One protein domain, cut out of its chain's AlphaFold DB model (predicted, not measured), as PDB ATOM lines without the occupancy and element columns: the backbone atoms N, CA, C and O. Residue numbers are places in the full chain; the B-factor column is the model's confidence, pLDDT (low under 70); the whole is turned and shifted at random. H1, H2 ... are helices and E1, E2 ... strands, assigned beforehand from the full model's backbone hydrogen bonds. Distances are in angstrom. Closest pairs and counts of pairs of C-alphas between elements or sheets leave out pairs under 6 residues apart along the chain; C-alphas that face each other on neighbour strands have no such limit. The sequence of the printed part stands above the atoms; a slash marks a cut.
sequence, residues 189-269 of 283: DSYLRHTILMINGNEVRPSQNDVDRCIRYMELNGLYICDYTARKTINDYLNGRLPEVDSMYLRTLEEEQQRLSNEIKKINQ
ATOM      1  N   ASP A 189     139.803 161.548 149.351       96.69
ATOM      2  CA  ASP A 189     140.730 162.501 149.967       96.69
ATOM      3  C   ASP A 189     140.198 163.004 151.307       96.69
ATOM      4  O   ASP A 189     140.945 163.190 152.269       96.69
ATOM      5  N   SER A 190     138.889 163.249 151.394       96.94
ATOM      6  CA  SER A 190     138.244 163.591 152.661       96.94
ATOM      7  C   SER A 190     138.285 162.420 153.642       96.94
ATOM      8  O   SER A 190     138.592 162.624 154.819       96.94
ATOM      9  N   TYR A 191     138.038 161.194 153.167       97.44
ATOM     10  CA  TYR A 191     138.092 159.991 153.990       97.44
ATOM     11  C   TYR A 191     139.475 159.784 154.615       97.44
ATOM     12  O   TYR A 191     139.562 159.655 155.835       97.44
ATOM     13  N   LEU A 192     140.538 159.823 153.807       97.31
ATOM     14  CA  LEU A 192     141.921 159.627 154.258       97.31
ATOM     15  C   LEU A 192     142.385 160.713 155.237       97.31
ATOM     16  O   LEU A 192     143.120 160.424 156.178       97.31
ATOM     17  N   ARG A 193     141.935 161.962 155.053       96.56
ATOM     18  CA  ARG A 193     142.300 163.075 155.944       96.56
ATOM     19  C   ARG A 193     141.632 163.004 157.315       96.56
ATOM     20  O   ARG A 193     142.258 163.367 158.308       96.56
ATOM     21  N   HIS A 194     140.376 162.566 157.377       96.25
ATOM     22  CA  HIS A 194     139.540 162.764 158.568       96.25
ATOM     23  C   HIS A 194     139.094 161.474 159.262       96.25
ATOM     24  O   HIS A 194     138.457 161.552 160.310       96.25
ATOM     25  N   THR A 195     139.384 160.296 158.706       96.62
ATOM     26  CA  THR A 195     138.894 159.035 159.277       96.62
ATOM     27  C   THR A 195     139.951 158.359 160.143       96.62
ATOM     28  O   THR A 195     141.066 158.091 159.703       96.62
ATOM     29  N   ILE A 196     139.555 158.032 161.371       95.94
ATOM     30  CA  ILE A 196     140.254 157.118 162.275       95.94
ATOM     31  C   ILE A 196     139.250 156.019 162.616       95.94
ATOM     32  O   ILE A 196     138.095 156.315 162.928       95.94
ATOM     33  N   LEU A 197     139.662 154.761 162.499       95.00
ATOM     34  CA  LEU A 197     138.836 153.601 162.814       95.00
ATOM     35  C   LEU A 197     139.351 152.917 164.074       95.00
ATOM     36  O   LEU A 197     140.551 152.905 164.330       95.00
ATOM     37  N   MET A 198     138.441 152.298 164.821       93.94
ATOM     38  CA  MET A 198     138.793 151.401 165.919       93.94
ATOM     39  C   MET A 198     138.780 149.967 165.401       93.94
ATOM     40  O   MET A 198     137.714 149.422 165.115       93.94
ATOM     41  N   ILE A 199     139.959 149.362 165.275       92.81
ATOM     42  CA  ILE A 199     140.146 148.004 164.757       92.81
ATOM     43  C   ILE A 199     140.796 147.170 165.855       92.81
ATOM     44  O   ILE A 199     141.900 147.478 166.302       92.81
ATOM     45  N   ASN A 200     140.103 146.129 166.324       88.12
ATOM     46  CA  ASN A 200     140.571 145.257 167.411       88.12
ATOM     47  C   ASN A 200     141.066 146.028 168.658       88.12
ATOM     48  O   ASN A 200     142.038 145.636 169.296       88.12
ATOM     49  N   GLY A 201     140.408 147.147 168.986       91.12
ATOM     50  CA  GLY A 201     140.757 148.000 170.130       91.12
ATOM     51  C   GLY A 201     141.844 149.047 169.868       91.12
ATOM     52  O   GLY A 201     142.085 149.871 170.744       91.12
ATOM     53  N   ASN A 202     142.447 149.072 168.676       94.19
ATOM     54  CA  ASN A 202     143.491 150.030 168.312       94.19
ATOM     55  C   ASN A 202     142.976 151.094 167.340       94.19
ATOM     56  O   ASN A 202     142.164 150.804 166.457       94.19
ATOM     57  N   GLU A 203     143.496 152.314 167.473       96.69
ATOM     58  CA  GLU A 203     143.285 153.370 166.486       96.69
ATOM     59  C   GLU A 203     144.077 153.068 165.210       96.69
ATOM     60  O   GLU A 203     145.305 152.966 165.222       96.69
ATOM     61  N   VAL A 204     143.369 152.952 164.091       96.38
ATOM     62  CA  VAL A 204     143.946 152.712 162.767       96.38
ATOM     63  C   VAL A 204     143.526 153.837 161.834       96.38
ATOM     64  O   VAL A 204     142.339 154.118 161.654       96.38
ATOM     65  N   ARG A 205     144.515 154.479 161.209       96.38
ATOM     66  CA  ARG A 205     144.308 155.421 160.104       96.38
ATOM     67  C   ARG A 205     144.428 154.651 158.790       96.38
ATOM     68  O   ARG A 205     145.524 154.167 158.508       96.38
ATOM     69  N   PRO A 206     143.347 154.520 157.999       96.38
ATOM     70  CA  PRO A 206     143.420 153.858 156.702       96.38
ATOM     71  C   PRO A 206     144.464 154.528 155.806       96.38
ATOM     72  O   PRO A 206     144.460 155.751 155.655       96.38
ATOM     73  N   SER A 207     145.349 153.735 155.207       95.94
ATOM     74  CA  SER A 207     146.313 154.230 154.231       95.94
ATOM     75  C   SER A 207     145.683 154.351 152.843       95.94
ATOM     76  O   SER A 207     144.654 153.746 152.536       95.94
ATOM     77  N   GLN A 208     146.353 155.095 151.961       95.94
ATOM     78  CA  GLN A 208     146.012 155.162 150.540       95.94
ATOM     79  C   GLN A 208     145.860 153.760 149.917       95.94
ATOM     80  O   GLN A 208     144.880 153.490 149.227       95.94
ATOM     81  N   ASN A 209     146.808 152.865 150.203       91.44
ATOM     82  CA  ASN A 209     146.843 151.510 149.660       91.44
ATOM     83  C   ASN A 209     145.685 150.637 150.176       91.44
ATOM     84  O   ASN A 209     145.145 149.842 149.413       91.44
ATOM     85  N   ASP A 210     145.257 150.812 151.432       93.19
ATOM     86  CA  ASP A 210     144.095 150.090 151.974       93.19
ATOM     87  C   ASP A 210     142.819 150.466 151.220       93.19
ATOM     88  O   ASP A 210     142.047 149.600 150.802       93.19
ATOM     89  N   VAL A 211     142.625 151.769 150.996       95.19
ATOM     90  CA  VAL A 211     141.472 152.285 150.255       95.19
ATOM     91  C   VAL A 211     141.501 151.816 148.801       95.19
ATOM     92  O   VAL A 211     140.475 151.365 148.297       95.19
ATOM     93  N   ASP A 212     142.660 151.864 148.141       92.62
ATOM     94  CA  ASP A 212     142.807 151.437 146.744       92.62
ATOM     95  C   ASP A 212     142.532 149.945 146.540       92.62
ATOM     96  O   ASP A 212     141.811 149.570 145.612       92.62
ATOM     97  N   ARG A 213     143.009 149.084 147.447       90.06
ATOM     98  CA  ARG A 213     142.679 147.651 147.420       90.06
ATOM     99  C   ARG A 213     141.187 147.403 147.597       90.06
ATOM    100  O   ARG A 213     140.621 146.578 146.887       90.06
ATOM    101  N   CYS A 214     140.541 148.133 148.505       93.19
ATOM    102  CA  CYS A 214     139.102 148.008 148.730       93.19
ATOM    103  C   CYS A 214     138.283 148.481 147.527       93.19
ATOM    104  O   CYS A 214     137.281 147.855 147.191       93.19
ATOM    105  N   ILE A 215     138.698 149.568 146.870       93.44
ATOM    106  CA  ILE A 215     138.060 150.045 145.638       93.44
ATOM    107  C   ILE A 215     138.185 148.989 144.543       93.44
ATOM    108  O   ILE A 215     137.162 148.569 144.009       93.44
ATOM    109  N   ARG A 216     139.391 148.468 144.298       89.00
ATOM    110  CA  ARG A 216     139.605 147.407 143.303       89.00
ATOM    111  C   ARG A 216     138.819 146.137 143.622       89.00
ATOM    112  O   ARG A 216     138.229 145.538 142.731       89.00
ATOM    113  N   TYR A 217     138.751 145.745 144.893       88.69
ATOM    114  CA  TYR A 217     137.900 144.638 145.331       88.69
ATOM    115  C   TYR A 217     136.424 144.884 144.982       88.69
ATOM    116  O   TYR A 217     135.757 143.980 144.481       88.69
ATOM    117  N   MET A 218     135.908 146.095 145.215       91.88
ATOM    118  CA  MET A 218     134.531 146.449 144.853       91.88
ATOM    119  C   MET A 218     134.302 146.384 143.340       91.88
ATOM    120  O   MET A 218     133.292 145.826 142.922       91.88
ATOM    121  N   GLU A 219     135.234 146.892 142.533       89.81
ATOM    122  CA  GLU A 219     135.160 146.847 141.065       89.81
ATOM    123  C   GLU A 219     135.106 145.406 140.547       89.81
ATOM    124  O   GLU A 219     134.206 145.060 139.782       89.81
ATOM    125  N   LEU A 220     136.005 144.543 141.029       83.19
ATOM    126  CA  LEU A 220     136.078 143.136 140.620       83.19
ATOM    127  C   LEU A 220     134.826 142.335 140.993       83.19
ATOM    128  O   LEU A 220     134.462 141.401 140.286       83.19
ATOM    129  N   ASN A 221     134.161 142.707 142.088       84.50
ATOM    130  CA  ASN A 221     132.953 142.037 142.568       84.50
ATOM    131  C   ASN A 221     131.656 142.745 142.139       84.50
ATOM    132  O   ASN A 221     130.581 142.393 142.627       84.50
ATOM    133  N   GLY A 222     131.729 143.761 141.272       87.25
ATOM    134  CA  GLY A 222     130.553 144.497 140.797       87.25
ATOM    135  C   GLY A 222     129.790 145.240 141.901       87.25
ATOM    136  O   GLY A 222     128.592 145.486 141.775       87.25
ATOM    137  N   LEU A 223     130.453 145.592 143.005       90.75
ATOM    138  CA  LEU A 223     129.833 146.323 144.106       90.75
ATOM    139  C   LEU A 223     129.691 147.807 143.753       90.75
ATOM    140  O   LEU A 223     130.639 148.451 143.304       90.75
ATOM    141  N   TYR A 224     128.524 148.394 144.031       93.44
ATOM    142  CA  TYR A 224     128.327 149.823 143.799       93.44
ATOM    143  C   TYR A 224     129.190 150.678 144.737       93.44
ATOM    144  O   TYR A 224     128.987 150.698 145.957       93.44
ATOM    145  N   ILE A 225     130.117 151.433 144.146       94.44
ATOM    146  CA  ILE A 225     131.060 152.293 144.860       94.44
ATOM    147  C   ILE A 225     130.374 153.609 145.244       94.44
ATOM    148  O   ILE A 225     130.268 154.555 144.463       94.44
ATOM    149  N   CYS A 226     129.930 153.670 146.492       95.94
ATOM    150  CA  CYS A 226     129.419 154.867 147.149       95.94
ATOM    151  C   CYS A 226     130.061 155.015 148.537       95.94
ATOM    152  O   CYS A 226     130.765 154.113 148.993       95.94
ATOM    153  N   ASP A 227     129.811 156.130 149.228       96.94
ATOM    154  CA  ASP A 227     130.402 156.420 150.543       96.94
ATOM    155  C   ASP A 227     130.128 155.301 151.554       96.94
ATOM    156  O   ASP A 227     131.041 154.852 152.243       96.94
ATOM    157  N   TYR A 228     128.895 154.790 151.603       96.94
ATOM    158  CA  TYR A 228     128.534 153.704 152.512       96.94
ATOM    159  C   TYR A 228     129.264 152.396 152.180       96.94
ATOM    160  O   TYR A 228     129.896 151.817 153.065       96.94
ATOM    161  N   THR A 229     129.199 151.939 150.923       96.31
ATOM    162  CA  THR A 229     129.833 150.681 150.503       96.31
ATOM    163  C   THR A 229     131.340 150.745 150.715       96.31
ATOM    164  O   THR A 229     131.896 149.842 151.326       96.31
ATOM    165  N   ALA A 230     131.991 151.839 150.308       97.06
ATOM    166  CA  ALA A 230     133.433 152.004 150.455       97.06
ATOM    167  C   ALA A 230     133.864 151.944 151.924       97.06
ATOM    168  O   ALA A 230     134.732 151.152 152.279       97.06
ATOM    169  N   ARG A 231     133.213 152.719 152.804       96.88
ATOM    170  CA  ARG A 231     133.524 152.724 154.242       96.88
ATOM    171  C   ARG A 231     133.331 151.355 154.882       96.88
ATOM    172  O   ARG A 231     134.161 150.949 155.691       96.88
ATOM    173  N   LYS A 232     132.251 150.655 154.525       95.62
ATOM    174  CA  LYS A 232     131.976 149.305 155.019       95.62
ATOM    175  C   LYS A 232     133.062 148.326 154.563       95.62
ATOM    176  O   LYS A 232     133.635 147.652 155.408       95.62
ATOM    177  N   THR A 233     133.390 148.311 153.271       95.56
ATOM    178  CA  THR A 233     134.436 147.452 152.697       95.56
ATOM    179  C   THR A 233     135.794 147.715 153.341       95.56
ATOM    180  O   THR A 233     136.460 146.770 153.738       95.56
ATOM    181  N   ILE A 234     136.186 148.981 153.519       95.56
ATOM    182  CA  ILE A 234     137.457 149.344 154.170       95.56
ATOM    183  C   ILE A 234     137.482 148.872 155.622       95.56
ATOM    184  O   ILE A 234     138.474 148.306 156.077       95.56
ATOM    185  N   ASN A 235     136.385 149.068 156.354       94.81
ATOM    186  CA  ASN A 235     136.278 148.567 157.715       94.81
ATOM    187  C   ASN A 235     136.394 147.036 157.759       94.81
ATOM    188  O   ASN A 235     137.111 146.504 158.600       94.81
ATOM    189  N   ASP A 236     135.705 146.323 156.872       93.31
ATOM    190  CA  ASP A 236     135.743 144.860 156.833       93.31
ATOM    191  C   ASP A 236     137.124 144.333 156.401       93.31
ATOM    192  O   ASP A 236     137.617 143.386 157.011       93.31
ATOM    193  N   TYR A 237     137.795 144.993 155.451       92.44
ATOM    194  CA  TYR A 237     139.180 144.713 155.053       92.44
ATOM    195  C   TYR A 237     140.148 144.833 156.234       92.44
ATOM    196  O   TYR A 237     140.861 143.884 156.548       92.44
ATOM    197  N   LEU A 238     140.135 145.969 156.937       91.69
ATOM    198  CA  LEU A 238     141.054 146.220 158.052       91.69
ATOM    199  C   LEU A 238     140.774 145.324 159.266       91.69
ATOM    200  O   LEU A 238     141.680 145.047 160.045       91.69
ATOM    201  N   ASN A 239     139.541 144.833 159.414       91.19
ATOM    202  CA  ASN A 239     139.190 143.823 160.414       91.19
ATOM    203  C   ASN A 239     139.502 142.379 159.963       91.19
ATOM    204  O   ASN A 239     139.134 141.445 160.673       91.19
ATOM    205  N   GLY A 240     140.121 142.169 158.794       88.56
ATOM    206  CA  GLY A 240     140.443 140.836 158.270       88.56
ATOM    207  C   GLY A 240     139.217 139.998 157.887       88.56
ATOM    208  O   GLY A 240     139.286 138.774 157.868       88.56
ATOM    209  N   ARG A 241     138.068 140.638 157.629       88.38
ATOM    210  CA  ARG A 241     136.810 139.967 157.242       88.38
ATOM    211  C   ARG A 241     136.656 139.800 155.737       88.38
ATOM    212  O   ARG A 241     135.735 139.115 155.298       88.38
ATOM    213  N   LEU A 242     137.506 140.460 154.955       82.06
ATOM    214  CA  LEU A 242     137.581 140.251 153.517       82.06
ATOM    215  C   LEU A 242     138.722 139.282 153.212       82.06
ATOM    216  O   LEU A 242     139.758 139.362 153.874       82.06
ATOM    217  N   PRO A 243     138.538 138.369 152.240       71.62
ATOM    218  CA  PRO A 243     139.602 137.468 151.828       71.62
ATOM    219  C   PRO A 243     140.822 138.291 151.416       71.62
ATOM    220  O   PRO A 243     140.679 139.326 150.756       71.62
ATOM    221  N   GLU A 244     142.018 137.840 151.805       62.47
ATOM    222  CA  GLU A 244     143.234 138.401 151.230       62.47
ATOM    223  C   GLU A 244     143.139 138.223 149.722       62.47
ATOM    224  O   GLU A 244     142.991 137.114 149.206       62.47
ATOM    225  N   VAL A 245     143.148 139.345 149.014       57.66
ATOM    226  CA  VAL A 245     143.135 139.324 147.564       57.66
ATOM    227  C   VAL A 245     144.552 138.947 147.145       57.66
ATOM    228  O   VAL A 245     145.406 139.815 146.966       57.66
ATOM    229  N   ASP A 246     144.832 137.642 147.113       56.03
ATOM    230  CA  ASP A 246     146.129 137.136 146.688       56.03
ATOM    231  C   ASP A 246     146.395 137.660 145.273       56.03
ATOM    232  O   ASP A 246     145.545 137.583 144.379       56.03
ATOM    233  N   SER A 247     147.592 138.210 145.085       58.12
ATOM    234  CA  SER A 247     148.101 138.678 143.800       58.12
ATOM    235  C   SER A 247     147.873 137.663 142.674       58.12
ATOM    236  O   SER A 247     147.630 138.066 141.540       58.12
ATOM    237  N   MET A 248     147.884 136.363 142.993       50.91
ATOM    238  CA  MET A 248     147.642 135.277 142.049       50.91
ATOM    239  C   MET A 248     146.167 135.169 141.626       50.91
ATOM    240  O   MET A 248     145.899 135.095 140.429       50.91
ATOM    241  N   TYR A 249     145.217 135.240 142.566       60.12
ATOM    242  CA  TYR A 249     143.774 135.219 142.271       60.12
ATOM    243  C   TYR A 249     143.320 136.484 141.523       60.12
ATOM    244  O   TYR A 249     142.477 136.442 140.624       60.12
ATOM    245  N   LEU A 250     143.936 137.625 141.853       59.91
ATOM    246  CA  LEU A 250     143.749 138.886 141.136       59.91
ATOM    247  C   LEU A 250     144.214 138.800 139.685       59.91
ATOM    248  O   LEU A 250     143.497 139.252 138.796       59.91
ATOM    249  N   ARG A 251     145.385 138.200 139.447       63.47
ATOM    250  CA  ARG A 251     145.925 138.031 138.095       63.47
ATOM    251  C   ARG A 251     145.012 137.160 137.243       63.47
ATOM    252  O   ARG A 251     144.704 137.535 136.120       63.47
ATOM    253  N   THR A 252     144.514 136.057 137.805       68.94
ATOM    254  CA  THR A 252     143.610 135.146 137.090       68.94
ATOM    255  C   THR A 252     142.275 135.799 136.737       68.94
ATOM    256  O   THR A 252     141.795 135.625 135.621       68.94
ATOM    257  N   LEU A 253     141.693 136.600 137.639       67.62
ATOM    258  CA  LEU A 253     140.448 137.323 137.351       67.62
ATOM    259  C   LEU A 253     140.645 138.420 136.299       67.62
ATOM    260  O   LEU A 253     139.783 138.612 135.446       67.62
ATOM    261  N   GLU A 254     141.768 139.137 136.336       73.81
ATOM    262  CA  GLU A 254     142.089 140.153 135.327       73.81
ATOM    263  C   GLU A 254     142.351 139.535 133.952       73.81
ATOM    264  O   GLU A 254     141.891 140.066 132.940       73.81
ATOM    265  N   GLU A 255     143.029 138.388 133.910       79.00
ATOM    266  CA  GLU A 255     143.229 137.606 132.690       79.00
ATOM    267  C   GLU A 255     141.892 137.114 132.111       79.00
ATOM    268  O   GLU A 255     141.660 137.260 130.906       79.00
ATOM    269  N   GLU A 256     140.975 136.609 132.945       82.12
ATOM    270  CA  GLU A 256     139.629 136.218 132.505       82.12
ATOM    271  C   GLU A 256     138.792 137.410 132.033       82.12
ATOM    272  O   GLU A 256     138.172 137.333 130.970       82.12
ATOM    273  N   GLN A 257     138.790 138.534 132.757       78.50
ATOM    274  CA  GLN A 257     138.067 139.737 132.334       78.50
ATOM    275  C   GLN A 257     138.592 140.278 131.005       78.50
ATOM    276  O   GLN A 257     137.806 140.641 130.124       78.50
ATOM    277  N   GLN A 258     139.913 140.297 130.820       84.19
ATOM    278  CA  GLN A 258     140.522 140.715 129.564       84.19
ATOM    279  C   GLN A 258     140.162 139.751 128.427       84.19
ATOM    280  O   GLN A 258     139.851 140.196 127.318       84.19
ATOM    281  N   ARG A 259     140.161 138.440 128.695       91.94
ATOM    282  CA  ARG A 259     139.739 137.419 127.732       91.94
ATOM    283  C   ARG A 259     138.280 137.615 127.315       91.94
ATOM    284  O   ARG A 259     138.016 137.696 126.117       91.94
ATOM    285  N   LEU A 260     137.364 137.756 128.272       89.12
ATOM    286  CA  LEU A 260     135.938 137.979 128.012       89.12
ATOM    287  C   LEU A 260     135.697 139.300 127.273       89.12
ATOM    288  O   LEU A 260     134.936 139.340 126.310       89.12
ATOM    289  N   SER A 261     136.392 140.376 127.651       85.88
ATOM    290  CA  SER A 261     136.318 141.662 126.945       85.88
ATOM    291  C   SER A 261     136.748 141.535 125.479       85.88
ATOM    292  O   SER A 261     136.114 142.100 124.584       85.88
ATOM    293  N   ASN A 262     137.805 140.764 125.213       89.44
ATOM    294  CA  ASN A 262     138.272 140.495 123.857       89.44
ATOM    295  C   ASN A 262     137.277 139.627 123.066       89.44
ATOM    296  O   ASN A 262     137.072 139.880 121.879       89.44
ATOM    297  N   GLU A 263     136.640 138.637 123.700       92.06
ATOM    298  CA  GLU A 263     135.579 137.831 123.079       92.06
ATOM    299  C   GLU A 263     134.348 138.684 122.737       92.06
ATOM    300  O   GLU A 263     133.879 138.630 121.605       92.06
ATOM    301  N   ILE A 264     133.896 139.563 123.639       87.69
ATOM    302  CA  ILE A 264     132.794 140.507 123.374       87.69
ATOM    303  C   ILE A 264     133.127 141.424 122.191       87.69
ATOM    304  O   ILE A 264     132.290 141.644 121.319       87.69
ATOM    305  N   LYS A 265     134.359 141.943 122.113       88.81
ATOM    306  CA  LYS A 265     134.791 142.767 120.971       88.81
ATOM    307  C   LYS A 265     134.745 141.996 119.653       88.81
ATOM    308  O   LYS A 265     134.316 142.566 118.656       88.81
ATOM    309  N   LYS A 266     135.154 140.722 119.655       90.25
ATOM    310  CA  LYS A 266     135.053 139.850 118.476       90.25
ATOM    311  C   LYS A 266     133.602 139.606 118.078       90.25
ATOM    312  O   LYS A 266     133.289 139.733 116.902       90.25
ATOM    313  N   ILE A 267     132.728 139.310 119.037       86.25
ATOM    314  CA  ILE A 267     131.292 139.117 118.783       86.25
ATOM    315  C   ILE A 267     130.698 140.380 118.154       86.25
ATOM    316  O   ILE A 267     130.095 140.302 117.093       86.25
ATOM    317  N   ASN A 268     130.966 141.552 118.730       81.88
ATOM    318  CA  ASN A 268     130.469 142.819 118.194       81.88
ATOM    319  C   ASN A 268     131.030 143.135 116.796       81.88
ATOM    320  O   ASN A 268     130.345 143.754 115.988       81.88
ATOM    321  N   GLN A 269     132.275 142.754 116.487       82.81
ATOM    322  CA  GLN A 269     132.819 142.890 115.128       82.81
ATOM    323  C   GLN A 269     132.085 141.978 114.146       82.81
ATOM    324  O   GLN A 269     131.628 142.457 113.114       82.81
TER     325      GLN A 269
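Overview. This is residues 189 to 269 of the 283 residues of an uncharacterized protein of Clostridiales bacterium (UniProt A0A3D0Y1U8). Two helices, H2 and H3, cross steeply in the middle of a small, loose body, with the little hairpin of E1 and E2 at one end and short H1 near the start of H2. From the other end the long helix H4 reaches away as an arm, and its residues 258 to 269 stick out free and make much of the length. The printed part has 81 residues, with four named helices and two named strands in the order H1, E1, E2, H2, H3, H4; the sheet, in the order E1 - E2, is antiparallel and the class is mostly helix. The whole is loose, with a radius of gyration of the C-alphas of 15.8 A, and spans 54 by 25 by 16 A.

Arrangement. Begin at the hairpin of E1, residues 197 to 199, and E2, residues 202 to 204, antiparallel neighbours at 132 degrees. Look there for N 197 and O 204, 2.9 A apart, and N 204 and O 197, 2.8 A apart, both within hydrogen-bond range. Go next to H3, residues 227 to 238: its closest C-alpha to E1 is that of Leu 238, 7.0 A from that of Ile 199. H3 touches H2, residues 208 to 220, and their closest C-alphas, those of Cys 214 and Ile 234, are 5.8 A apart. These two run opposite ways at a steep tilt of 69 degrees, only just short of about perpendicular. H1, residues 189 to 194, is close to H2 but not clearly touching, the closest C-alphas being those of Leu 192 and Gln 208, 7.1 A apart. H4, residues 247 to 269, is also close to H2 but not clearly touching, with the closest C-alphas, those of Leu 220 and Leu 253, 8.0 A apart. H3 and H4 are apart. In H1, H2, H3 and H4 every O i to N i+4 pair is within hydrogen-bond range.

Along the chain. Find C-alpha 197 at (138.836, 153.601, 162.814), where E1 begins; E1 is 6.1 A long and E2 is 6.2 A. H1 begins at C-alpha 189, at (140.730, 162.501, 149.967), and is 8.7 A long. H2 is 18.5 A long and H3 16.5 A. H4 runs 32.8 A and ends at C-alpha 269, at (132.819, 142.890, 115.128).

Size, cuts and confidence. The C-alphas of Gly 201 and Gln 269, the two farthest apart, are 55.8 A from each other. Without residues 258 to 269 the body spans 38 by 23 by 16 A. The printed part has no cut, and no link is long. The model's pLDDT is under 70 at residues 244 to 253, of which 247 to 253 belong to H4.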